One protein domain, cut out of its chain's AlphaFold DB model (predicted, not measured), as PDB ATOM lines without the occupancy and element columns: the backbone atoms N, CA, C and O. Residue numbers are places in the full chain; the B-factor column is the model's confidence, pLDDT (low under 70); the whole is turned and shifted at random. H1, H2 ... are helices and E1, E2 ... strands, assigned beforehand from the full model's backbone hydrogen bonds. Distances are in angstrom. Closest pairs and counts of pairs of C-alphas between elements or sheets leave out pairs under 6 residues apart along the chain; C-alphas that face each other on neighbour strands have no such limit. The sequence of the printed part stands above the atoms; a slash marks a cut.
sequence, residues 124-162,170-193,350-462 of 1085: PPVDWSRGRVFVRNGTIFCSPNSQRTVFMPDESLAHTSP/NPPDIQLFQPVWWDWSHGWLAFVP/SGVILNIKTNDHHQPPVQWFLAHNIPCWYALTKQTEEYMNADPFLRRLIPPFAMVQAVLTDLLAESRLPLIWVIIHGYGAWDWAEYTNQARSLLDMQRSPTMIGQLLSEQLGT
ATOM      1  N   PRO A 124      34.175  89.423  35.803       62.34
ATOM      2  CA  PRO A 124      34.466  89.796  37.179       62.34
ATOM      3  C   PRO A 124      35.876  89.317  37.566       62.34
ATOM      4  O   PRO A 124      36.242  88.175  37.264       62.34
ATOM      5  N   PRO A 125      36.698  90.153  38.226       62.50
ATOM      6  CA  PRO A 125      38.031  89.749  38.637       62.50
ATOM      7  C   PRO A 125      37.939  88.631  39.680       62.50
ATOM      8  O   PRO A 125      37.411  88.822  40.773       62.50
ATOM      9  N   VAL A 126      38.472  87.460  39.334       75.56
ATOM     10  CA  VAL A 126      38.693  86.373  40.289       75.56
ATOM     11  C   VAL A 126      39.960  86.692  41.079       75.56
ATOM     12  O   VAL A 126      41.053  86.656  40.512       75.56
ATOM     13  N   ASP A 127      39.800  87.021  42.360       74.50
ATOM     14  CA  ASP A 127      40.891  87.273  43.302       74.50
ATOM     15  C   ASP A 127      40.866  86.246  44.441       74.50
ATOM     16  O   ASP A 127      39.986  86.254  45.303       74.50
ATOM     17  N   TRP A 128      41.874  85.375  44.442       81.31
ATOM     18  CA  TRP A 128      42.032  84.300  45.416       81.31
ATOM     19  C   TRP A 128      42.498  84.763  46.801       81.31
ATOM     20  O   TRP A 128      42.454  83.951  47.724       81.31
ATOM     21  N   SER A 129      42.856  86.041  46.997       76.38
ATOM     22  CA  SER A 129      43.161  86.595  48.330       76.38
ATOM     23  C   SER A 129      42.012  86.375  49.329       76.38
ATOM     24  O   SER A 129      42.229  86.105  50.510       76.38
ATOM     25  N   ARG A 130      40.767  86.405  48.830       76.44
ATOM     26  CA  ARG A 130      39.523  86.187  49.587       76.44
ATOM     27  C   ARG A 130      38.920  84.796  49.359       76.44
ATOM     28  O   ARG A 130      37.795  84.546  49.793       76.44
ATOM     29  N   GLY A 131      39.640  83.913  48.673       83.75
ATOM     30  CA  GLY A 131      39.230  82.540  48.402       83.75
ATOM     31  C   GLY A 131      39.719  81.545  49.453       83.75
ATOM     32  O   GLY A 131      40.486  81.875  50.355       83.75
ATOM     33  N   ARG A 132      39.279  80.291  49.326       86.31
ATOM     34  CA  ARG A 132      39.704  79.167  50.164       86.31
ATOM     35  C   ARG A 132      39.586  77.842  49.425       86.31
ATOM     36  O   ARG A 132      38.679  77.635  48.619       86.31
ATOM     37  N   VAL A 133      40.484  76.928  49.762       87.50
ATOM     38  CA  VAL A 133      40.409  75.507  49.420       87.50
ATOM     39  C   VAL A 133      40.242  74.728  50.728       87.50
ATOM     40  O   VAL A 133      40.723  75.167  51.771       87.50
ATOM     41  N   PHE A 134      39.514  73.615  50.708       85.88
ATOM     42  CA  PHE A 134      39.422  72.676  51.831       85.88
ATOM     43  C   PHE A 134      39.004  71.289  51.330       85.88
ATOM     44  O   PHE A 134      38.509  71.150  50.211       85.88
ATOM     45  N   VAL A 135      39.182  70.258  52.155       79.62
ATOM     46  CA  VAL A 135      38.762  68.886  51.831       79.62
ATOM     47  C   VAL A 135      37.600  68.474  52.732       79.62
ATOM     48  O   VAL A 135      37.593  68.753  53.930       79.62
ATOM     49  N   ARG A 136      36.582  67.827  52.156       78.56
ATOM     50  CA  ARG A 136      35.424  67.301  52.889       78.56
ATOM     51  C   ARG A 136      34.976  65.986  52.263       78.56
ATOM     52  O   ARG A 136      34.735  65.936  51.060       78.56
ATOM     53  N   ASN A 137      34.855  64.931  53.072       74.06
ATOM     54  CA  ASN A 137      34.466  63.583  52.630       74.06
ATOM     55  C   ASN A 137      35.275  63.118  51.396       74.06
ATOM     56  O   ASN A 137      34.709  62.739  50.372       74.06
ATOM     57  N   GLY A 138      36.603  63.250  51.460       72.69
ATOM     58  CA  GLY A 138      37.522  62.907  50.372       72.69
ATOM     59  C   GLY A 138      37.529  63.843  49.158       72.69
ATOM     60  O   GLY A 138      38.361  63.665  48.273       72.69
ATOM     61  N   THR A 139      36.634  64.832  49.086       82.38
ATOM     62  CA  THR A 139      36.481  65.722  47.925       82.38
ATOM     63  C   THR A 139      37.075  67.098  48.212       82.38
ATOM     64  O   THR A 139      36.817  67.683  49.266       82.38
ATOM     65  N   ILE A 140      37.855  67.630  47.268       85.12
ATOM     66  CA  ILE A 140      38.395  68.990  47.345       85.12
ATOM     67  C   ILE A 140      37.299  69.975  46.936       85.12
ATOM     68  O   ILE A 140      36.759  69.895  45.832       85.12
ATOM     69  N   PHE A 141      36.991  70.919  47.818       89.44
ATOM     70  CA  PHE A 141      36.095  72.034  47.547       89.44
ATOM     71  C   PHE A 141      36.874  73.340  47.493       89.44
ATOM     72  O   PHE A 141      37.815  73.571  48.258       89.44
ATOM     73  N   CYS A 142      36.460  74.209  46.579       90.88
ATOM     74  CA  CYS A 142      37.106  75.488  46.340       90.88
ATOM     75  C   CYS A 142      36.058  76.603  46.327       90.88
ATOM     76  O   CYS A 142      34.961  76.430  45.793       90.88
ATOM     77  N   SER A 143      36.411  77.750  46.904       92.50
ATOM     78  CA  SER A 143      35.653  78.995  46.811       92.50
ATOM     79  C   SER A 143      36.589  80.127  46.400       92.50
ATOM     80  O   SER A 143      37.551  80.383  47.116       92.50
ATOM     81  N   PRO A 144      36.335  80.828  45.283       89.69
ATOM     82  CA  PRO A 144      37.190  81.918  44.824       89.69
ATOM     83  C   PRO A 144      36.942  83.229  45.583       89.69
ATOM     84  O   PRO A 144      37.748  84.141  45.482       89.69
ATOM     85  N   ASN A 145      35.818  83.358  46.298       89.31
ATOM     86  CA  ASN A 145      35.364  84.618  46.895       89.31
ATOM     87  C   ASN A 145      34.861  84.485  48.345       89.31
ATOM     88  O   ASN A 145      34.196  85.395  48.850       89.31
ATOM     89  N   SER A 146      35.145  83.364  49.015       86.25
ATOM     90  CA  SER A 146      34.835  83.178  50.430       86.25
ATOM     91  C   SER A 146      35.904  82.387  51.181       86.25
ATOM     92  O   SER A 146      36.235  81.261  50.820       86.25
ATOM     93  N   GLN A 147      36.350  82.941  52.310       83.94
ATOM     94  CA  GLN A 147      37.174  82.241  53.300       83.94
ATOM     95  C   GLN A 147      36.343  81.456  54.337       83.94
ATOM     96  O   GLN A 147      36.903  80.729  55.160       83.94
ATOM     97  N   ARG A 148      35.005  81.583  54.324       79.88
ATOM     98  CA  ARG A 148      34.125  81.065  55.384       79.88
ATOM     99  C   ARG A 148      34.190  79.536  55.477       79.88
ATOM    100  O   ARG A 148      33.949  78.845  54.489       79.88
ATOM    101  N   THR A 149      34.448  79.008  56.675       77.62
ATOM    102  CA  THR A 149      34.249  77.580  56.971       77.62
ATOM    103  C   THR A 149      32.754  77.268  56.880       77.62
ATOM    104  O   THR A 149      31.947  77.956  57.503       77.62
ATOM    105  N   VAL A 150      32.370  76.256  56.102       76.38
ATOM    106  CA  VAL A 150      30.961  75.922  55.840       76.38
ATOM    107  C   VAL A 150      30.694  74.433  55.991       76.38
ATOM    108  O   VAL A 150      31.567  73.599  55.746       76.38
ATOM    109  N   PHE A 151      29.466  74.096  56.381       77.44
ATOM    110  CA  PHE A 151      28.978  72.730  56.281       77.44
ATOM    111  C   PHE A 151      28.503  72.487  54.847       77.44
ATOM    112  O   PHE A 151      27.632  73.202  54.359       77.44
ATOM    113  N   MET A 152      29.062  71.474  54.181       78.94
ATOM    114  CA  MET A 152      28.630  71.081  52.840       78.94
ATOM    115  C   MET A 152      27.472  70.075  52.960       78.94
ATOM    116  O   MET A 152      27.717  68.965  53.444       78.94
ATOM    117  N   PRO A 153      26.228  70.430  52.576       74.06
ATOM    118  CA  PRO A 153      25.115  69.489  52.534       74.06
ATOM    119  C   PRO A 153      25.362  68.376  51.512       74.06
ATOM    120  O   PRO A 153      26.041  68.573  50.503       74.06
ATOM    121  N   ASP A 154      24.771  67.210  51.766       73.44
ATOM    122  CA  ASP A 154      24.786  66.090  50.827       73.44
ATOM    123  C   ASP A 154      24.096  66.486  49.507       73.44
ATOM    124  O   ASP A 154      23.002  67.053  49.509       73.44
ATOM    125  N   GLU A 155      24.745  66.178  48.382       73.44
ATOM    126  CA  GLU A 155      24.235  66.408  47.024       73.44
ATOM    127  C   GLU A 155      22.910  65.657  46.798       73.44
ATOM    128  O   GLU A 155      22.036  66.144  46.082       73.44
ATOM    129  N   SER A 156      22.695  64.530  47.495       68.56
ATOM    130  CA  SER A 156      21.428  63.779  47.459       68.56
ATOM    131  C   SER A 156      20.202  64.598  47.905       68.56
ATOM    132  O   SER A 156      19.076  64.290  47.512       68.56
ATOM    133  N   LEU A 157      20.411  65.662  48.690       67.25
ATOM    134  CA  LEU A 157      19.354  66.522  49.223       67.25
ATOM    135  C   LEU A 157      19.072  67.758  48.355       67.25
ATOM    136  O   LEU A 157      18.116  68.472  48.654       67.25
ATOM    137  N   ALA A 158      19.833  68.003  47.279       67.25
ATOM    138  CA  ALA A 158      19.790  69.246  46.494       67.25
ATOM    139  C   ALA A 158      18.385  69.655  45.999       67.25
ATOM    140  O   ALA A 158      18.044  70.834  46.020       67.25
ATOM    141  N   HIS A 159      17.551  68.686  45.609       70.00
ATOM    142  CA  HIS A 159      16.187  68.928  45.107       70.00
ATOM    143  C   HIS A 159      15.086  68.743  46.167       70.00
ATOM    144  O   HIS A 159      13.896  68.831  45.857       70.00
ATOM    145  N   THR A 160      15.447  68.468  47.422       68.50
ATOM    146  CA  THR A 160      14.468  68.361  48.511       68.50
ATOM    147  C   THR A 160      14.104  69.762  48.981       68.50
ATOM    148  O   THR A 160      14.985  70.545  49.321       68.50
ATOM    149  N   SER A 161      12.809  70.102  49.040       69.12
ATOM    150  CA  SER A 161      12.421  71.403  49.596       69.12
ATOM    151  C   SER A 161      12.894  71.514  51.055       69.12
ATOM    152  O   SER A 161      12.503  70.674  51.872       69.12
ATOM    153  N   PRO A 162      13.646  72.565  51.431       64.75
ATOM    154  CA  PRO A 162      14.066  72.791  52.817       64.75
ATOM    155  C   PRO A 162      12.873  73.066  53.749       64.75
ATOM    156  O   PRO A 162      13.010  73.049  54.969       64.75
ATOM    157  N   ASN A 170      10.040  74.602  63.877       46.78
ATOM    158  CA  ASN A 170      11.415  75.062  63.739       46.78
ATOM    159  C   ASN A 170      12.126  74.190  62.680       46.78
ATOM    160  O   ASN A 170      12.631  73.117  63.033       46.78
ATOM    161  N   PRO A 171      12.198  74.590  61.391       49.41
ATOM    162  CA  PRO A 171      13.194  74.002  60.495       49.41
ATOM    163  C   PRO A 171      14.581  74.193  61.133       49.41
ATOM    164  O   PRO A 171      14.799  75.222  61.773       49.41
ATOM    165  N   PRO A 172      15.513  73.228  61.025       51.44
ATOM    166  CA  PRO A 172      16.798  73.325  61.711       51.44
ATOM    167  C   PRO A 172      17.542  74.584  61.247       51.44
ATOM    168  O   PRO A 172      17.984  74.639  60.099       51.44
ATOM    169  N   ASP A 173      17.680  75.570  62.146       50.50
ATOM    170  CA  ASP A 173      18.181  76.933  61.873       50.50
ATOM    171  C   ASP A 173      19.448  76.958  61.010       50.50
ATOM    172  O   ASP A 173      19.624  77.817  60.148       50.50
ATOM    173  N   ILE A 174      20.304  75.956  61.202       52.41
ATOM    174  CA  ILE A 174      21.562  75.750  60.490       52.41
ATOM    175  C   ILE A 174      21.371  75.715  58.960       52.41
ATOM    176  O   ILE A 174      22.244  76.187  58.243       52.41
ATOM    177  N   GLN A 175      20.264  75.197  58.414       63.44
ATOM    178  CA  GLN A 175      20.150  74.973  56.961       63.44
ATOM    179  C   GLN A 175      19.863  76.235  56.130       63.44
ATOM    180  O   GLN A 175      20.297  76.300  54.984       63.44
ATOM    181  N   LEU A 176      19.180  77.251  56.674       69.50
ATOM    182  CA  LEU A 176      18.830  78.469  55.914       69.50
ATOM    183  C   LEU A 176      20.022  79.430  55.729       69.50
ATOM    184  O   LEU A 176      20.032  80.259  54.815       69.50
ATOM    185  N   PHE A 177      21.035  79.300  56.588       77.06
ATOM    186  CA  PHE A 177      22.216  80.168  56.651       77.06
ATOM    187  C   PHE A 177      23.513  79.480  56.169       77.06
ATOM    188  O   PHE A 177      24.593  80.074  56.204       77.06
ATOM    189  N   GLN A 178      23.426  78.235  55.692       82.81
ATOM    190  CA  GLN A 178      24.536  77.502  55.067       82.81
ATOM    191  C   GLN A 178      24.421  77.530  53.533       82.81
ATOM    192  O   GLN A 178      23.350  77.837  53.005       82.81
ATOM    193  N   PRO A 179      25.508  77.240  52.793       87.56
ATOM    194  CA  PRO A 179      25.451  77.178  51.340       87.56
ATOM    195  C   PRO A 179      24.508  76.070  50.875       87.56
ATOM    196  O   PRO A 179      24.566  74.947  51.377       87.56
ATOM    197  N   VAL A 180      23.673  76.374  49.886       86.94
ATOM    198  CA  VAL A 180      22.764  75.400  49.268       86.94
ATOM    199  C   VAL A 180      23.299  74.955  47.915       86.94
ATOM    200  O   VAL A 180      23.867  75.763  47.179       86.94
ATOM    201  N   TRP A 181      23.091  73.689  47.556       87.50
ATOM    202  CA  TRP A 181      23.212  73.268  46.160       87.50
ATOM    203  C   TRP A 181      22.240  74.068  45.293       87.50
ATOM    204  O   TRP A 181      21.132  74.389  45.730       87.50
ATOM    205  N   TRP A 182      22.665  74.430  44.083       88.75
ATOM    206  CA  TRP A 182      21.778  75.124  43.160       88.75
ATOM    207  C   TRP A 182      20.562  74.259  42.794       88.75
ATOM    208  O   TRP A 182      20.697  73.101  42.406       88.75
ATOM    209  N   ASP A 183      19.379  74.863  42.879       86.25
ATOM    210  CA  ASP A 183      18.103  74.278  42.483       86.25
ATOM    211  C   ASP A 183      17.169  75.384  41.971       86.25
ATOM    212  O   ASP A 183      17.121  76.486  42.524       86.25
ATOM    213  N   TRP A 184      16.386  75.097  40.931       83.69
ATOM    214  CA  TRP A 184      15.518  76.087  40.282       83.69
ATOM    215  C   TRP A 184      14.352  76.579  41.165       83.69
ATOM    216  O   TRP A 184      13.790  77.645  40.901       83.69
ATOM    217  N   SER A 185      13.973  75.823  42.205       83.69
ATOM    218  CA  SER A 185      12.875  76.166  43.117       83.69
ATOM    219  C   SER A 185      13.346  76.907  44.373       83.69
ATOM    220  O   SER A 185      12.618  77.778  44.864       83.69
ATOM    221  N   HIS A 186      14.534  76.576  44.895       85.25
ATOM    222  CA  HIS A 186      15.019  77.061  46.201       85.25
ATOM    223  C   HIS A 186      16.432  77.676  46.188       85.25
ATOM    224  O   HIS A 186      16.871  78.192  47.214       85.25
ATOM    225  N   GLY A 187      17.135  77.701  45.048       87.62
ATOM    226  CA  GLY A 187      18.495  78.253  44.914       87.62
ATOM    227  C   GLY A 187      18.626  79.740  45.273       87.62
ATOM    228  O   GLY A 187      19.722  80.225  45.550       87.62
ATOM    229  N   TRP A 188      17.504  80.462  45.368       91.50
ATOM    230  CA  TRP A 188      17.439  81.812  45.930       91.50
ATOM    231  C   TRP A 188      17.883  81.886  47.404       91.50
ATOM    232  O   TRP A 188      18.277  82.959  47.858       91.50
ATOM    233  N   LEU A 189      17.901  80.770  48.146       90.56
ATOM    234  CA  LEU A 189      18.445  80.712  49.510       90.56
ATOM    235  C   LEU A 189      19.927  81.106  49.578       90.56
ATOM    236  O   LEU A 189      20.362  81.675  50.577       90.56
ATOM    237  N   ALA A 190      20.682  80.939  48.486       92.12
ATOM    238  CA  ALA A 190      22.053  81.434  48.376       92.12
ATOM    239  C   ALA A 190      22.184  82.954  48.608       92.12
ATOM    240  O   ALA A 190      23.253  83.448  48.971       92.12
ATOM    241  N   PHE A 191      21.101  83.709  48.419       94.25
ATOM    242  CA  PHE A 191      21.084  85.159  48.561       94.25
ATOM    243  C   PHE A 191      20.749  85.637  49.983       94.25
ATOM    244  O   PHE A 191      20.885  86.838  50.255       94.25
ATOM    245  N   VAL A 192      20.340  84.740  50.891       91.00
ATOM    246  CA  VAL A 192      19.999  85.078  52.283       91.00
ATOM    247  C   VAL A 192      21.214  85.716  52.973       91.00
ATOM    248  O   VAL A 192      22.293  85.123  52.981       91.00
ATOM    249  N   PRO A 193      21.099  86.946  53.502       86.81
ATOM    250  CA  PRO A 193      22.204  87.612  54.180       86.81
ATOM    251  C   PRO A 193      22.408  87.044  55.591       86.81
ATOM    252  O   PRO A 193      21.454  86.876  56.343       86.81
ATOM    253  N   SER A 350      24.524  83.426  52.556       89.75
ATOM    254  CA  SER A 350      24.586  81.955  52.643       89.75
ATOM    255  C   SER A 350      25.401  81.350  51.497       89.75
ATOM    256  O   SER A 350      26.320  80.571  51.747       89.75
ATOM    257  N   GLY A 351      25.165  81.819  50.269       91.69
ATOM    258  CA  GLY A 351      25.887  81.437  49.059       91.69
ATOM    259  C   GLY A 351      25.483  80.080  48.475       91.69
ATOM    260  O   GLY A 351      24.581  79.408  48.972       91.69
ATOM    261  N   VAL A 352      26.117  79.716  47.361       92.50
ATOM    262  CA  VAL A 352      25.688  78.624  46.474       92.50
ATOM    263  C   VAL A 352      26.793  77.591  46.269       92.50
ATOM    264  O   VAL A 352      27.966  77.939  46.124       92.50
ATOM    265  N   ILE A 353      26.410  76.319  46.209       91.44
ATOM    266  CA  ILE A 353      27.250  75.220  45.743       91.44
ATOM    267  C   ILE A 353      26.840  74.900  44.307       91.44
ATOM    268  O   ILE A 353      25.687  74.560  44.031       91.44
ATOM    269  N   LEU A 354      27.787  75.051  43.387       90.75
ATOM    270  CA  LEU A 354      27.590  74.886  41.956       90.75
ATOM    271  C   LEU A 354      28.246  73.594  41.487       90.75
ATOM    272  O   LEU A 354      29.419  73.331  41.764       90.75
ATOM    273  N   ASN A 355      27.518  72.827  40.684       85.75
ATOM    274  CA  ASN A 355      28.151  71.876  39.791       85.75
ATOM    275  C   ASN A 355      28.561  72.653  38.529       85.75
ATOM    276  O   ASN A 355      27.732  73.270  37.868       85.75
ATOM    277  N   ILE A 356      29.858  72.704  38.222       83.00
ATOM    278  CA  ILE A 356      30.373  73.500  37.091       83.00
ATOM    279  C   ILE A 356      30.211  72.763  35.748       83.00
ATOM    280  O   ILE A 356      30.342  73.370  34.692       83.00
ATOM    281  N   LYS A 357      29.871  71.468  35.780       75.56
ATOM    282  CA  LYS A 357      29.701  70.609  34.599       75.56
ATOM    283  C   LYS A 357      28.225  70.333  34.249       75.56
ATOM    284  O   LYS A 357      27.956  69.659  33.257       75.56
ATOM    285  N   THR A 358      27.256  70.792  35.046       67.12
ATOM    286  CA  THR A 358      25.831  70.508  34.807       67.12
ATOM    287  C   THR A 358      25.293  71.205  33.560       67.12
ATOM    288  O   THR A 358      25.415  72.414  33.397       67.12
ATOM    289  N   ASN A 359      24.570  70.446  32.732       58.88
ATOM    290  CA  ASN A 359      23.728  70.976  31.655       58.88
ATOM    291  C   ASN A 359      22.369  71.496  32.187       58.88
ATOM    292  O   ASN A 359      21.358  71.386  31.494       58.88
ATOM    293  N   ASP A 360      22.306  72.009  33.423       71.88
ATOM    294  CA  ASP A 360      21.075  72.622  33.930       71.88
ATOM    295  C   ASP A 360      20.894  73.995  33.274       71.88
ATOM    296  O   ASP A 360      21.525  74.978  33.657       71.88
ATOM    297  N   HIS A 361      20.003  74.063  32.284       69.25
ATOM    298  CA  HIS A 361      19.654  75.300  31.587       69.25
ATOM    299  C   HIS A 361      19.048  76.381  32.503       69.25
ATOM    300  O   HIS A 361      18.959  77.539  32.091       69.25
ATOM    301  N   HIS A 362      18.633  76.036  33.727       75.75
ATOM    302  CA  HIS A 362      18.142  76.989  34.719       75.75
ATOM    303  C   HIS A 362      19.235  77.520  35.658       75.75
ATOM    304  O   HIS A 362      18.998  78.543  36.303       75.75
ATOM    305  N   GLN A 363      20.421  76.898  35.714       85.81
ATOM    306  CA  GLN A 363      21.546  77.349  36.538       85.81
ATOM    307  C   GLN A 363      22.213  78.594  35.928       85.81
ATOM    308  O   GLN A 363      22.740  78.525  34.815       85.81
ATOM    309  N   PRO A 364      22.242  79.747  36.628       86.31
ATOM    310  CA  PRO A 364      23.015  80.897  36.183       86.31
ATOM    311  C   PRO A 364      24.513  80.560  36.113       86.31
ATOM    312  O   PRO A 364      25.009  79.772  36.924       86.31
ATOM    313  N   PRO A 365      25.270  81.173  35.189       85.50
ATOM    314  CA  PRO A 365      26.714  80.984  35.129       85.50
ATOM    315  C   PRO A 365      27.377  81.490  36.418       85.50
ATOM    316  O   PRO A 365      26.938  82.481  37.003       85.50
ATOM    317  N   VAL A 366      28.466  80.849  36.851       87.56
ATOM    318  CA  VAL A 366      29.211  81.224  38.072       87.56
ATOM    319  C   VAL A 366      29.635  82.703  38.069       87.56
ATOM    320  O   VAL A 366      29.552  83.371  39.097       87.56
ATOM    321  N   GLN A 367      29.954  83.253  36.894       86.62
ATOM    322  CA  GLN A 367      30.181  84.677  36.629       86.62
ATOM    323  C   GLN A 367      29.087  85.578  37.232       86.62
ATOM    324  O   GLN A 367      29.398  86.599  37.841       86.62
ATOM    325  N   TRP A 368      27.810  85.206  37.080       87.94
ATOM    326  CA  TRP A 368      26.666  86.009  37.528       87.94
ATOM    327  C   TRP A 368      26.566  86.055  39.057       87.94
ATOM    328  O   TRP A 368      26.293  87.115  39.618       87.94
ATOM    329  N   PHE A 369      26.861  84.950  39.744       90.50
ATOM    330  CA  PHE A 369      26.932  84.923  41.207       90.50
ATOM    331  C   PHE A 369      28.105  85.763  41.734       90.50
ATOM    332  O   PHE A 369      27.929  86.552  42.664       90.50
ATOM    333  N   LEU A 370      29.282  85.653  41.105       88.56
ATOM    334  CA  LEU A 370      30.467  86.436  41.470       88.56
ATOM    335  C   LEU A 370      30.248  87.944  41.260       88.56
ATOM    336  O   LEU A 370      30.593  88.732  42.139       88.56
ATOM    337  N   ALA A 371      29.607  88.346  40.159       84.56
ATOM    338  CA  ALA A 371      29.261  89.743  39.879       84.56
ATOM    339  C   ALA A 371      28.314  90.367  40.929       84.56
ATOM    340  O   ALA A 371      28.355  91.577  41.143       84.56
ATOM    341  N   HIS A 372      27.511  89.546  41.615       88.69
ATOM    342  CA  HIS A 372      26.619  89.947  42.710       88.69
ATOM    343  C   HIS A 372      27.213  89.685  44.113       88.69
ATOM    344  O   HIS A 372      26.481  89.697  45.104       88.69
ATOM    345  N   ASN A 373      28.525  89.427  44.221       89.44
ATOM    346  CA  ASN A 373      29.219  89.088  45.474       89.44
ATOM    347  C   ASN A 373      28.582  87.917  46.258       89.44
ATOM    348  O   ASN A 373      28.664  87.859  47.487       89.44
ATOM    349  N   ILE A 374      27.959  86.958  45.565       92.50
ATOM    350  CA  ILE A 374      27.405  85.754  46.192       92.50
ATOM    351  C   ILE A 374      28.543  84.747  46.413       92.50
ATOM    352  O   ILE A 374      29.219  84.384  45.443       92.50
ATOM    353  N   PRO A 375      28.789  84.275  47.650       92.38
ATOM    354  CA  PRO A 375      29.783  83.238  47.908       92.38
ATOM    355  C   PRO A 375      29.491  81.972  47.095       92.38
ATOM    356  O   PRO A 375      28.369  81.466  47.125       92.38
ATOM    357  N   CYS A 376      30.485  81.488  46.354       93.31
ATOM    358  CA  CYS A 376      30.365  80.311  45.495       93.31
ATOM    359  C   CYS A 376      31.299  79.201  45.971       93.31
ATOM    360  O   CYS A 376      32.474  79.466  46.219       93.31
ATOM    361  N   TRP A 377      30.816  77.963  46.015       93.00
ATOM    362  CA  TRP A 377      31.625  76.760  46.213       93.00
ATOM    363  C   TRP A 377      31.387  75.769  45.076       93.00
ATOM    364  O   TRP A 377      30.302  75.719  44.503       93.00
ATOM    365  N   TYR A 378      32.385  74.955  44.760       91.75
ATOM    366  CA  TYR A 378      32.263  73.839  43.819       91.75
ATOM    367  C   TYR A 378      33.297  72.761  44.151       91.75
ATOM    368  O   TYR A 378      34.319  73.033  44.787       91.75
ATOM    369  N   ALA A 379      33.030  71.532  43.712       89.62
ATOM    370  CA  ALA A 379      33.976  70.430  43.818       89.62
ATOM    371  C   ALA A 379      35.038  70.526  42.708       89.62
ATOM    372  O   ALA A 379      34.715  70.499  41.513       89.62
ATOM    373  N   LEU A 380      36.310  70.602  43.098       88.69
ATOM    374  CA  LEU A 380      37.436  70.485  42.181       88.69
ATOM    375  C   LEU A 380      37.820  69.005  42.082       88.69
ATOM    376  O   LEU A 380      38.375  68.403  42.997       88.69
ATOM    377  N   THR A 381      37.477  68.416  40.945       86.31
ATOM    378  CA  THR A 381      37.716  67.019  40.579       86.31
ATOM    379  C   THR A 381      38.474  66.996  39.261       86.31
ATOM    380  O   THR A 381      38.437  67.982  38.523       86.31
ATOM    381  N   LYS A 382      39.074  65.862  38.892       82.06
ATOM    382  CA  LYS A 382      39.694  65.701  37.567       82.06
ATOM    383  C   LYS A 382      38.774  66.147  36.416       82.06
ATOM    384  O   LYS A 382      39.203  66.862  35.521       82.06
ATOM    385  N   GLN A 383      37.490  65.783  36.466       80.31
ATOM    386  CA  GLN A 383      36.539  66.111  35.398       80.31
ATOM    387  C   GLN A 383      36.134  67.592  35.363       80.31
ATOM    388  O   GLN A 383      35.813  68.100  34.289       80.31
ATOM    389  N   THR A 384      36.091  68.273  36.514       85.81
ATOM    390  CA  THR A 384      35.796  69.714  36.562       85.81
ATOM    391  C   THR A 384      37.031  70.543  36.222       85.81
ATOM    392  O   THR A 384      36.895  71.526  35.506       85.81
ATOM    393  N   GLU A 385      38.232  70.107  36.607       86.25
ATOM    394  CA  GLU A 385      39.516  70.696  36.194       86.25
ATOM    395  C   GLU A 385      39.736  70.598  34.670       86.25
ATOM    396  O   GLU A 385      40.093  71.591  34.035       86.25
ATOM    397  N   GLU A 386      39.482  69.434  34.057       83.88
ATOM    398  CA  GLU A 386      39.546  69.248  32.596       83.88
ATOM    399  C   GLU A 386      38.578  70.191  31.858       83.88
ATOM    400  O   GLU A 386      38.949  70.797  30.853       83.88
ATOM    401  N   TYR A 387      37.358  70.362  32.380       84.75
ATOM    402  CA  TYR A 387      36.356  71.273  31.821       84.75
ATOM    403  C   TYR A 387      36.732  72.753  32.011       84.75
ATOM    404  O   TYR A 387      36.666  73.530  31.061       84.75
ATOM    405  N   MET A 388      37.192  73.146  33.206       87.44
ATOM    406  CA  MET A 388      37.641  74.514  33.501       87.44
ATOM    407  C   MET A 388      38.815  74.943  32.622       87.44
ATOM    408  O   MET A 388      38.852  76.080  32.173       87.44
ATOM    409  N   ASN A 389      39.767  74.047  32.343       85.06
ATOM    410  CA  ASN A 389      40.917  74.365  31.492       85.06
ATOM    411  C   ASN A 389      40.548  74.632  30.020       85.06
ATOM    412  O   ASN A 389      41.361  75.215  29.301       85.06
ATOM    413  N   ALA A 390      39.354  74.227  29.572       84.12
ATOM    414  CA  ALA A 390      38.870  74.480  28.216       84.12
ATOM    415  C   ALA A 390      38.273  75.891  28.023       84.12
ATOM    416  O   ALA A 390      38.167  76.343  26.884       84.12
ATOM    417  N   ASP A 391      37.913  76.591  29.106       83.88
ATOM    418  CA  ASP A 391      37.312  77.930  29.074       83.88
ATOM    419  C   ASP A 391      38.235  78.977  29.744       83.88
ATOM    420  O   ASP A 391      38.676  78.772  30.880       83.88
ATOM    421  N   PRO A 392      38.548  80.115  29.087       83.88
ATOM    422  CA  PRO A 392      39.477  81.111  29.627       83.88
ATOM    423  C   PRO A 392      39.075  81.712  30.981       83.88
ATOM    424  O   PRO A 392      39.960  81.998  31.791       83.88
ATOM    425  N   PHE A 393      37.776  81.889  31.245       83.81
ATOM    426  CA  PHE A 393      37.292  82.418  32.518       83.81
ATOM    427  C   PHE A 393      37.296  81.330  33.592       83.81
ATOM    428  O   PHE A 393      37.836  81.541  34.679       83.81
ATOM    429  N   LEU A 394      36.731  80.151  33.303       85.75
ATOM    430  CA  LEU A 394      36.656  79.054  34.273       85.75
ATOM    431  C   LEU A 394      38.049  78.586  34.706       85.75
ATOM    432  O   LEU A 394      38.231  78.217  35.864       85.75
ATOM    433  N   ARG A 395      39.062  78.698  33.840       86.81
ATOM    434  CA  ARG A 395      40.463  78.450  34.201       86.81
ATOM    435  C   ARG A 395      40.972  79.353  35.333       86.81
ATOM    436  O   ARG A 395      41.821  78.924  36.107       86.81
ATOM    437  N   ARG A 396      40.448  80.577  35.483       87.81
ATOM    438  CA  ARG A 396      40.780  81.491  36.600       87.81
ATOM    439  C   ARG A 396      40.162  81.043  37.930       87.81
ATOM    440  O   ARG A 396      40.644  81.437  38.990       87.81
ATOM    441  N   LEU A 397      39.126  80.202  37.877       87.50
ATOM    442  CA  LEU A 397      38.542  79.524  39.038       87.50
ATOM    443  C   LEU A 397      39.343  78.281  39.459       87.50
ATOM    444  O   LEU A 397      38.959  77.613  40.408       87.50
ATOM    445  N   ILE A 398      40.454  77.950  38.802       87.88
ATOM    446  CA  ILE A 398      41.371  76.944  39.335       87.88
ATOM    447  C   ILE A 398      42.216  77.627  40.430       87.88
ATOM    448  O   ILE A 398      42.821  78.666  40.154       87.88
ATOM    449  N   PRO A 399      42.244  77.108  41.675       88.38
ATOM    450  CA  PRO A 399      42.967  77.745  42.773       88.38
ATOM    451  C   PRO A 399      44.486  77.761  42.535       88.38
ATOM    452  O   PRO A 399      45.025  76.830  41.930       88.38
ATOM    453  N   PRO A 400      45.211  78.764  43.065       87.31
ATOM    454  CA  PRO A 400      46.667  78.766  43.086       87.31
ATOM    455  C   PRO A 400      47.224  77.501  43.747       87.31
ATOM    456  O   PRO A 400      46.795  77.115  44.837       87.31
ATOM    457  N   PHE A 401      48.234  76.897  43.118       79.00
ATOM    458  CA  PHE A 401      48.865  75.649  43.564       79.00
ATOM    459  C   PHE A 401      49.288  75.679  45.044       79.00
ATOM    460  O   PHE A 401      49.035  74.728  45.777       79.00
ATOM    461  N   ALA A 402      49.827  76.811  45.514       77.19
ATOM    462  CA  ALA A 402      50.228  77.006  46.908       77.19
ATOM    463  C   ALA A 402      49.068  76.859  47.918       77.19
ATOM    464  O   ALA A 402      49.277  76.338  49.010       77.19
ATOM    465  N   MET A 403      47.837  77.256  47.564       81.25
ATOM    466  CA  MET A 403      46.669  77.094  48.447       81.25
ATOM    467  C   MET A 403      46.258  75.625  48.568       81.25
ATOM    468  O   MET A 403      45.900  75.165  49.649       81.25
ATOM    469  N   VAL A 404      46.337  74.877  47.464       77.94
ATOM    470  CA  VAL A 404      46.098  73.426  47.457       77.94
ATOM    471  C   VAL A 404      47.196  72.708  48.250       77.94
ATOM    472  O   VAL A 404      46.901  71.805  49.030       77.94
ATOM    473  N   GLN A 405      48.449  73.152  48.118       72.19
ATOM    474  CA  GLN A 405      49.590  72.621  48.859       72.19
ATOM    475  C   GLN A 405      49.479  72.818  50.371       72.19
ATOM    476  O   GLN A 405      49.744  71.867  51.107       72.19
ATOM    477  N   ALA A 406      49.079  74.006  50.832       72.81
ATOM    478  CA  ALA A 406      48.865  74.281  52.252       72.81
ATOM    479  C   ALA A 406      47.814  73.324  52.837       72.81
ATOM    480  O   ALA A 406      48.133  72.511  53.697       72.81
ATOM    481  N   VAL A 407      46.617  73.294  52.243       73.25
ATOM    482  CA  VAL A 407      45.493  72.447  52.683       73.25
ATOM    483  C   VAL A 407      45.842  70.958  52.723       73.25
ATOM    484  O   VAL A 407      45.423  70.250  53.637       73.25
ATOM    485  N   LEU A 408      46.599  70.461  51.740       69.75
ATOM    486  CA  LEU A 408      47.089  69.084  51.769       69.75
ATOM    487  C   LEU A 408      48.114  68.876  52.887       69.75
ATOM    488  O   LEU A 408      48.053  67.862  53.571       69.75
ATOM    489  N   THR A 409      49.038  69.817  53.088       66.44
ATOM    490  CA  THR A 409      50.047  69.738  54.155       66.44
ATOM    491  C   THR A 409      49.384  69.688  55.533       66.44
ATOM    492  O   THR A 409      49.750  68.831  56.333       66.44
ATOM    493  N   ASP A 410      48.360  70.513  55.762       65.88
ATOM    494  CA  ASP A 410      47.589  70.561  57.008       65.88
ATOM    495  C   ASP A 410      46.818  69.250  57.240       65.88
ATOM    496  O   ASP A 410      46.993  68.592  58.266       65.88
ATOM    497  N   LEU A 411      46.057  68.784  56.239       64.38
ATOM    498  CA  LEU A 411      45.319  67.509  56.282       64.38
ATOM    499  C   LEU A 411      46.235  66.307  56.592       64.38
ATOM    500  O   LEU A 411      45.834  65.335  57.240       64.38
ATOM    501  N   LEU A 412      47.475  66.358  56.107       59.31
ATOM    502  CA  LEU A 412      48.476  65.302  56.263       59.31
ATOM    503  C   LEU A 412      49.279  65.441  57.570       59.31
ATOM    504  O   LEU A 412      49.853  64.453  58.022       59.31
ATOM    505  N   ALA A 413      49.264  66.614  58.211       57.75
ATOM    506  CA  ALA A 413      49.734  66.810  59.581       57.75
ATOM    507  C   ALA A 413      48.680  66.364  60.616       57.75
ATOM    508  O   ALA A 413      49.015  65.677  61.580       57.75
ATOM    509  N   GLU A 414      47.399  66.685  60.402       53.06
ATOM    510  CA  GLU A 414      46.301  66.340  61.320       53.06
ATOM    511  C   GLU A 414      46.016  64.830  61.397       53.06
ATOM    512  O   GLU A 414      45.692  64.294  62.460       53.06
ATOM    513  N   SER A 415      46.115  64.115  60.272       50.75
ATOM    514  CA  SER A 415      45.525  62.773  60.135       50.75
ATOM    515  C   SER A 415      46.278  61.625  60.827       50.75
ATOM    516  O   SER A 415      45.781  60.498  60.808       50.75
ATOM    517  N   ARG A 416      47.457  61.861  61.434       46.91
ATOM    518  CA  ARG A 416      48.371  60.836  62.019       46.91
ATOM    519  C   ARG A 416      48.756  59.680  61.077       46.91
ATOM    520  O   ARG A 416      49.393  58.713  61.495       46.91
ATOM    521  N   LEU A 417      48.368  59.757  59.807       47.81
ATOM    522  CA  LEU A 417      48.646  58.768  58.782       47.81
ATOM    523  C   LEU A 417      49.783  59.303  57.914       47.81
ATOM    524  O   LEU A 417      49.668  60.410  57.389       47.81
ATOM    525  N   PRO A 418      50.870  58.541  57.713       53.41
ATOM    526  CA  PRO A 418      51.931  58.966  56.817       53.41
ATOM    527  C   PRO A 418      51.377  59.306  55.434       53.41
ATOM    528  O   PRO A 418      50.581  58.549  54.886       53.41
ATOM    529  N   LEU A 419      51.883  60.377  54.824       49.00
ATOM    530  CA  LEU A 419      51.552  60.815  53.460       49.00
ATOM    531  C   LEU A 419      51.599  59.661  52.433       49.00
ATOM    532  O   LEU A 419      50.783  59.569  51.519       49.00
ATOM    533  N   ILE A 420      52.502  58.705  52.665       48.31
ATOM    534  CA  ILE A 420      52.668  57.478  51.884       48.31
ATOM    535  C   ILE A 420      51.457  56.519  51.939       48.31
ATOM    536  O   ILE A 420      51.213  55.795  50.980       48.31
ATOM    537  N   TRP A 421      50.682  56.498  53.028       50.62
ATOM    538  CA  TRP A 421      49.561  55.569  53.232       50.62
ATOM    539  C   TRP A 421      48.352  55.914  52.358       50.62
ATOM    540  O   TRP A 421      47.783  55.017  51.730       50.62
ATOM    541  N   VAL A 422      48.016  57.209  52.264       50.78
ATOM    542  CA  VAL A 422      46.964  57.738  51.374       50.78
ATOM    543  C   VAL A 422      47.285  57.399  49.915       50.78
ATOM    544  O   VAL A 422      46.412  56.968  49.165       50.78
ATOM    545  N   ILE A 423      48.561  57.494  49.534       51.84
ATOM    546  CA  ILE A 423      49.041  57.205  48.178       51.84
ATOM    547  C   ILE A 423      49.003  55.702  47.882       51.84
ATOM    548  O   ILE A 423      48.439  55.294  46.870       51.84
ATOM    549  N   ILE A 424      49.522  54.857  48.781       50.38
ATOM    550  CA  ILE A 424      49.521  53.392  48.606       50.38
ATOM    551  C   ILE A 424      48.093  52.833  48.440       50.38
ATOM    552  O   ILE A 424      47.895  51.882  47.682       50.38
ATOM    553  N   HIS A 425      47.095  53.428  49.105       51.81
ATOM    554  CA  HIS A 425      45.707  52.950  49.068       51.81
ATOM    555  C   HIS A 425      44.851  53.628  47.988       51.81
ATOM    556  O   HIS A 425      43.958  52.985  47.436       51.81
ATOM    557  N   GLY A 426      45.153  54.877  47.613       48.53
ATOM    558  CA  GLY A 426      44.465  55.594  46.533       48.53
ATOM    559  C   GLY A 426      44.585  54.921  45.158       48.53
ATOM    560  O   GLY A 426      43.655  55.003  44.355       48.53
ATOM    561  N   TYR A 427      45.686  54.196  44.919       50.38
ATOM    562  CA  TYR A 427      45.946  53.456  43.674       50.38
ATOM    563  C   TYR A 427      45.595  51.950  43.731       50.38
ATOM    564  O   TYR A 427      45.804  51.239  42.754       50.38
ATOM    565  N   GLY A 428      44.985  51.462  44.823       49.47
ATOM    566  CA  GLY A 428      44.164  50.238  44.801       49.47
ATOM    567  C   GLY A 428      44.866  48.869  44.811       49.47
ATOM    568  O   GLY A 428      44.273  47.906  44.337       49.47
ATOM    569  N   ALA A 429      46.083  48.742  45.354       47.75
ATOM    570  CA  ALA A 429      46.874  47.499  45.265       47.75
ATOM    571  C   ALA A 429      46.884  46.584  46.523       47.75
ATOM    572  O   ALA A 429      47.694  45.659  46.587       47.75
ATOM    573  N   TRP A 430      46.074  46.854  47.562       48.03
ATOM    574  CA  TRP A 430      46.158  46.173  48.873       48.03
ATOM    575  C   TRP A 430      44.761  45.798  49.422       48.03
ATOM    576  O   TRP A 430      43.859  46.632  49.473       48.03
ATOM    577  N   ASP A 431      44.590  44.542  49.853       44.25
ATOM    578  CA  ASP A 431      43.297  43.929  50.221       44.25
ATOM    579  C   ASP A 431      42.920  44.141  51.707       44.25
ATOM    580  O   ASP A 431      42.937  43.213  52.513       44.25
ATOM    581  N   TRP A 432      42.662  45.398  52.098       45.84
ATOM    582  CA  TRP A 432      42.362  45.803  53.489       45.84
ATOM    583  C   TRP A 432      41.214  46.827  53.565       45.84
ATOM    584  O   TRP A 432      41.418  48.006  53.856       45.84
ATOM    585  N   ALA A 433      39.982  46.373  53.303       48.53
ATOM    586  CA  ALA A 433      38.799  47.222  53.096       48.53
ATOM    587  C   ALA A 433      38.511  48.283  54.188       48.53
ATOM    588  O   ALA A 433      37.982  49.351  53.877       48.53
ATOM    589  N   GLU A 434      38.856  48.012  55.448       42.94
ATOM    590  CA  GLU A 434      38.534  48.878  56.591       42.94
ATOM    591  C   GLU A 434      39.353  50.186  56.589       42.94
ATOM    592  O   GLU A 434      38.797  51.275  56.751       42.94
ATOM    593  N   TYR A 435      40.652  50.104  56.276       45.59
ATOM    594  CA  TYR A 435      41.532  51.274  56.149       45.59
ATOM    595  C   TYR A 435      41.322  52.032  54.831       45.59
ATOM    596  O   TYR A 435      41.447  53.258  54.798       45.59
ATOM    597  N   THR A 436      40.935  51.343  53.751       54.62
ATOM    598  CA  THR A 436      40.646  51.975  52.451       54.62
ATOM    599  C   THR A 436      39.491  52.976  52.542       54.62
ATOM    600  O   THR A 436      39.515  54.008  51.871       54.62
ATOM    601  N   ASN A 437      38.496  52.714  53.396       57.28
ATOM    602  CA  ASN A 437      37.379  53.634  53.620       57.28
ATOM    603  C   ASN A 437      37.803  54.883  54.409       57.28
ATOM    604  O   ASN A 437      37.407  55.989  54.044       57.28
ATOM    605  N   GLN A 438      38.663  54.737  55.425       56.47
ATOM    606  CA  GLN A 438      39.227  55.879  56.155       56.47
ATOM    607  C   GLN A 438      40.101  56.749  55.237       56.47
ATOM    608  O   GLN A 438      39.885  57.958  55.159       56.47
ATOM    609  N   ALA A 439      41.002  56.143  54.455       56.81
ATOM    610  CA  ALA A 439      41.839  56.862  53.491       56.81
ATOM    611  C   ALA A 439      41.007  57.621  52.438       56.81
ATOM    612  O   ALA A 439      41.267  58.797  52.190       56.81
ATOM    613  N   ARG A 440      39.956  56.998  51.882       60.88
ATOM    614  CA  ARG A 440      39.020  57.667  50.955       60.88
ATOM    615  C   ARG A 440      38.223  58.793  51.608       60.88
ATOM    616  O   ARG A 440      37.916  59.765  50.932       60.88
ATOM    617  N   SER A 441      37.889  58.687  52.896       62.81
ATOM    618  CA  SER A 441      37.193  59.765  53.615       62.81
ATOM    619  C   SER A 441      38.079  60.996  53.855       62.81
ATOM    620  O   SER A 441      37.554  62.106  53.952       62.81
ATOM    621  N   LEU A 442      39.406  60.805  53.881       64.81
ATOM    622  CA  LEU A 442      40.405  61.873  53.945       64.81
ATOM    623  C   LEU A 442      40.658  62.492  52.564       64.81
ATOM    624  O   LEU A 442      40.472  63.693  52.413       64.81
ATOM    625  N   LEU A 443      41.023  61.696  51.548       70.69
ATOM    626  CA  LEU A 443      41.222  62.173  50.172       70.69
ATOM    627  C   LEU A 443      40.941  61.067  49.138       70.69
ATOM    628  O   LEU A 443      41.609  60.032  49.115       70.69
ATOM    629  N   ASP A 444      39.988  61.295  48.231       72.50
ATOM    630  CA  ASP A 444      39.697  60.381  47.123       72.50
ATOM    631  C   ASP A 444      40.614  60.677  45.925       72.50
ATOM    632  O   ASP A 444      40.323  61.508  45.057       72.50
ATOM    633  N   MET A 445      41.736  59.959  45.861       66.75
ATOM    634  CA  MET A 445      42.708  60.050  44.764       66.75
ATOM    635  C   MET A 445      42.135  59.687  43.380       66.75
ATOM    636  O   MET A 445      42.704  60.107  42.376       66.75
ATOM    637  N   GLN A 446      41.021  58.946  43.289       66.12
ATOM    638  CA  GLN A 446      40.406  58.601  41.999       66.12
ATOM    639  C   GLN A 446      39.577  59.758  41.423       66.12
ATOM    640  O   GLN A 446      39.422  59.864  40.206       66.12
ATOM    641  N   ARG A 447      39.054  60.632  42.293       69.88
ATOM    642  CA  ARG A 447      38.300  61.842  41.915       69.88
ATOM    643  C   ARG A 447      39.158  63.108  41.897       69.88
ATOM    644  O   ARG A 447      38.777  64.083  41.247       69.88
ATOM    645  N   SER A 448      40.288  63.091  42.601       75.69
ATOM    646  CA  SER A 448      41.178  64.237  42.802       75.69
ATOM    647  C   SER A 448      41.697  64.862  41.491       75.69
ATOM    648  O   SER A 448      41.899  64.145  40.509       75.69
ATOM    649  N   PRO A 449      41.932  66.188  41.458       78.31
ATOM    650  CA  PRO A 449      42.529  66.891  40.317       78.31
ATOM    651  C   PRO A 449      43.930  66.390  39.939       78.31
ATOM    652  O   PRO A 449      44.690  65.903  40.777       78.31
ATOM    653  N   THR A 450      44.308  66.566  38.676       74.56
ATOM    654  CA  THR A 450      45.606  66.150  38.123       74.56
ATOM    655  C   THR A 450      46.792  66.867  38.771       74.56
ATOM    656  O   THR A 450      47.831  66.234  38.977       74.56
ATOM    657  N   MET A 451      46.629  68.128  39.196       71.44
ATOM    658  CA  MET A 451      47.661  68.865  39.946       71.44
ATOM    659  C   MET A 451      48.077  68.176  41.261       71.44
ATOM    660  O   MET A 451      49.219  68.317  41.692       71.44
ATOM    661  N   ILE A 452      47.187  67.387  41.884       69.75
ATOM    662  CA  ILE A 452      47.489  66.650  43.122       69.75
ATOM    663  C   ILE A 452      48.563  65.591  42.847       69.75
ATOM    664  O   ILE A 452      49.501  65.439  43.624       69.75
ATOM    665  N   GLY A 453      48.487  64.907  41.701       62.72
ATOM    666  CA  GLY A 453      49.506  63.941  41.283       62.72
ATOM    667  C   GLY A 453      50.881  64.579  41.054       62.72
ATOM    668  O   GLY A 453      51.896  63.983  41.407       62.72
ATOM    669  N   GLN A 454      50.916  65.809  40.527       61.53
ATOM    670  CA  GLN A 454      52.156  66.576  40.349       61.53
ATOM    671  C   GLN A 454      52.768  66.951  41.704       61.53
ATOM    672  O   GLN A 454      53.921  66.613  41.970       61.53
ATOM    673  N   LEU A 455      51.972  67.535  42.600       61.31
ATOM    674  CA  LEU A 455      52.400  67.942  43.939       61.31
ATOM    675  C   LEU A 455      52.956  66.778  44.769       61.31
ATOM    676  O   LEU A 455      53.988  66.911  45.427       61.31
ATOM    677  N   LEU A 456      52.306  65.614  44.706       54.78
ATOM    678  CA  LEU A 456      52.787  64.403  45.369       54.78
ATOM    679  C   LEU A 456      54.097  63.884  44.752       54.78
ATOM    680  O   LEU A 456      54.942  63.376  45.487       54.78
ATOM    681  N   SER A 457      54.303  64.041  43.439       54.03
ATOM    682  CA  SER A 457      55.570  63.677  42.788       54.03
ATOM    683  C   SER A 457      56.732  64.607  43.169       54.03
ATOM    684  O   SER A 457      57.850  64.132  43.362       54.03
ATOM    685  N   GLU A 458      56.465  65.904  43.365       52.41
ATOM    686  CA  GLU A 458      57.458  66.897  43.794       52.41
ATOM    687  C   GLU A 458      57.835  66.734  45.275       52.41
ATOM    688  O   GLU A 458      59.018  66.699  45.615       52.41
ATOM    689  N   GLN A 459      56.847  66.561  46.163       49.06
ATOM    690  CA  GLN A 459      57.069  66.398  47.609       49.06
ATOM    691  C   GLN A 459      57.774  65.083  47.988       49.06
ATOM    692  O   GLN A 459      58.376  65.004  49.060       49.06
ATOM    693  N   LEU A 460      57.708  64.047  47.142       46.47
ATOM    694  CA  LEU A 460      58.312  62.731  47.405       46.47
ATOM    695  C   LEU A 460      59.686  62.518  46.749       46.47
ATOM    696  O   LEU A 460      60.267  61.444  46.901       46.47
ATOM    697  N   GLY A 461      60.224  63.512  46.038       40.81
ATOM    698  CA  GLY A 461      61.614  63.551  45.558       40.81
ATOM    699  C   GLY A 461      61.990  62.585  44.424       40.81
ATOM    700  O   GLY A 461      62.914  62.880  43.669       40.81
ATOM    701  N   THR A 462      61.289  61.460  44.255       42.84
ATOM    702  CA  THR A 462      61.480  60.520  43.137       42.84
ATOM    703  C   THR A 462      60.201  59.741  42.815       42.84
ATOM    704  O   THR A 462      59.922  58.765  43.500       42.84
TER     705      THR A 462
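What this domain is: This is residues 124 to 162, 170 to 193 and 350 to 462 of the 1085 residues of an uncharacterized protein of Hypholoma sublateritium (strain FD-334 SS-4) (UniProt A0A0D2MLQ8). A small twisted antiparallel sheet, E1, E2 and E3, lies in the middle of the domain, with helix H5 across one face over E1 and H6, H7 and H8 in a loose group with H5 at one end. At the other end, long stretches without named elements carry the short helices H1 and H2, and residues 352 to 353 extend the sheet beyond E3. The 176 printed residues hold, in chain order, E1 E2 H1 H2 E3 H3 H4 H5 H6 H7 H8. The class is mostly helix, though under half of the residues are in named elements; the whole is compact, with a radius of gyration of the C-alphas of 17.1 A and spans of 47 by 40 by 28 A.

How they stand to each other: E1, residues 132 to 136, and E2, residues 139 to 143, form an antiparallel hairpin at 155 degrees, with N 134 and O 141 3.0 A apart. On the other side of E2, E3, residues 376 to 380, is antiparallel at 146 degrees, with N 380 and O 140 2.9 A apart. Residues 352 to 353 pair in parallel with residues 376 to 377 of E3 and with residues 180 to 181. H5, residues 401 to 414, is over E1 at a height over the sheet of 7.4 A, making two layers, a helix on one face of a sheet; the closest C-alphas are those of Phe 134 and Val 407, 6.1 A. H7, residues 433 to 442, only grazes the sheet with residues 440 to 442, and touches H6, residues 419 to 426, at Val 422 and Ala 439, whose C-alphas are 5.6 A apart, a steep tilt of 64 degrees. H8, residues 450 to 459, is close to but not clearly touching H5, the C-alphas of Gln 405 and Leu 455 being 7.3 A apart. H2, residues 366 to 371, only grazes the sheet with residues 366 to 370. H3, residues 382 to 388, and H4, residues 394 to 397, only just touch, only at the corner, with 3 pairs of C-alphas within 8 A. H1, residues 187 to 191, is not on the sheet and has 0 of 1 O i to N i+4 pairs but 2 of 2 O i to N i+3 pairs within hydrogen-bond range; H2, H3, H5 and H8 have every O i to N i+4 pair within range, H6 has 3 of 4 and H7 5 of 6, and H4 is too short for one.

Where its parts are: E1 begins at C-alpha 132 (39.704, 79.167, 50.164); E1, E2 and E3 measure 12.9, 13.3 and 12.6 A. H5 measures 20.2 A, H8 14.9 A and H7 14.8 A; H8 ends at C-alpha 459 (57.069, 66.398, 47.609).

The domain as a whole: The C-alphas of Asn 170 and Thr 462 are the farthest apart, 56.1 A. Residues 163 to 169 are not printed, with 11.5 A between C-alphas 162 and 170, nor are residues 194 to 349, with 6.3 A between C-alphas 193 and 350. Of the links that are printed whole, none is long. Mean pLDDT of the printed part is 73.3; 67 residues are under 70, among them residues 170 to 176, 408 to 442 and 452 to 462.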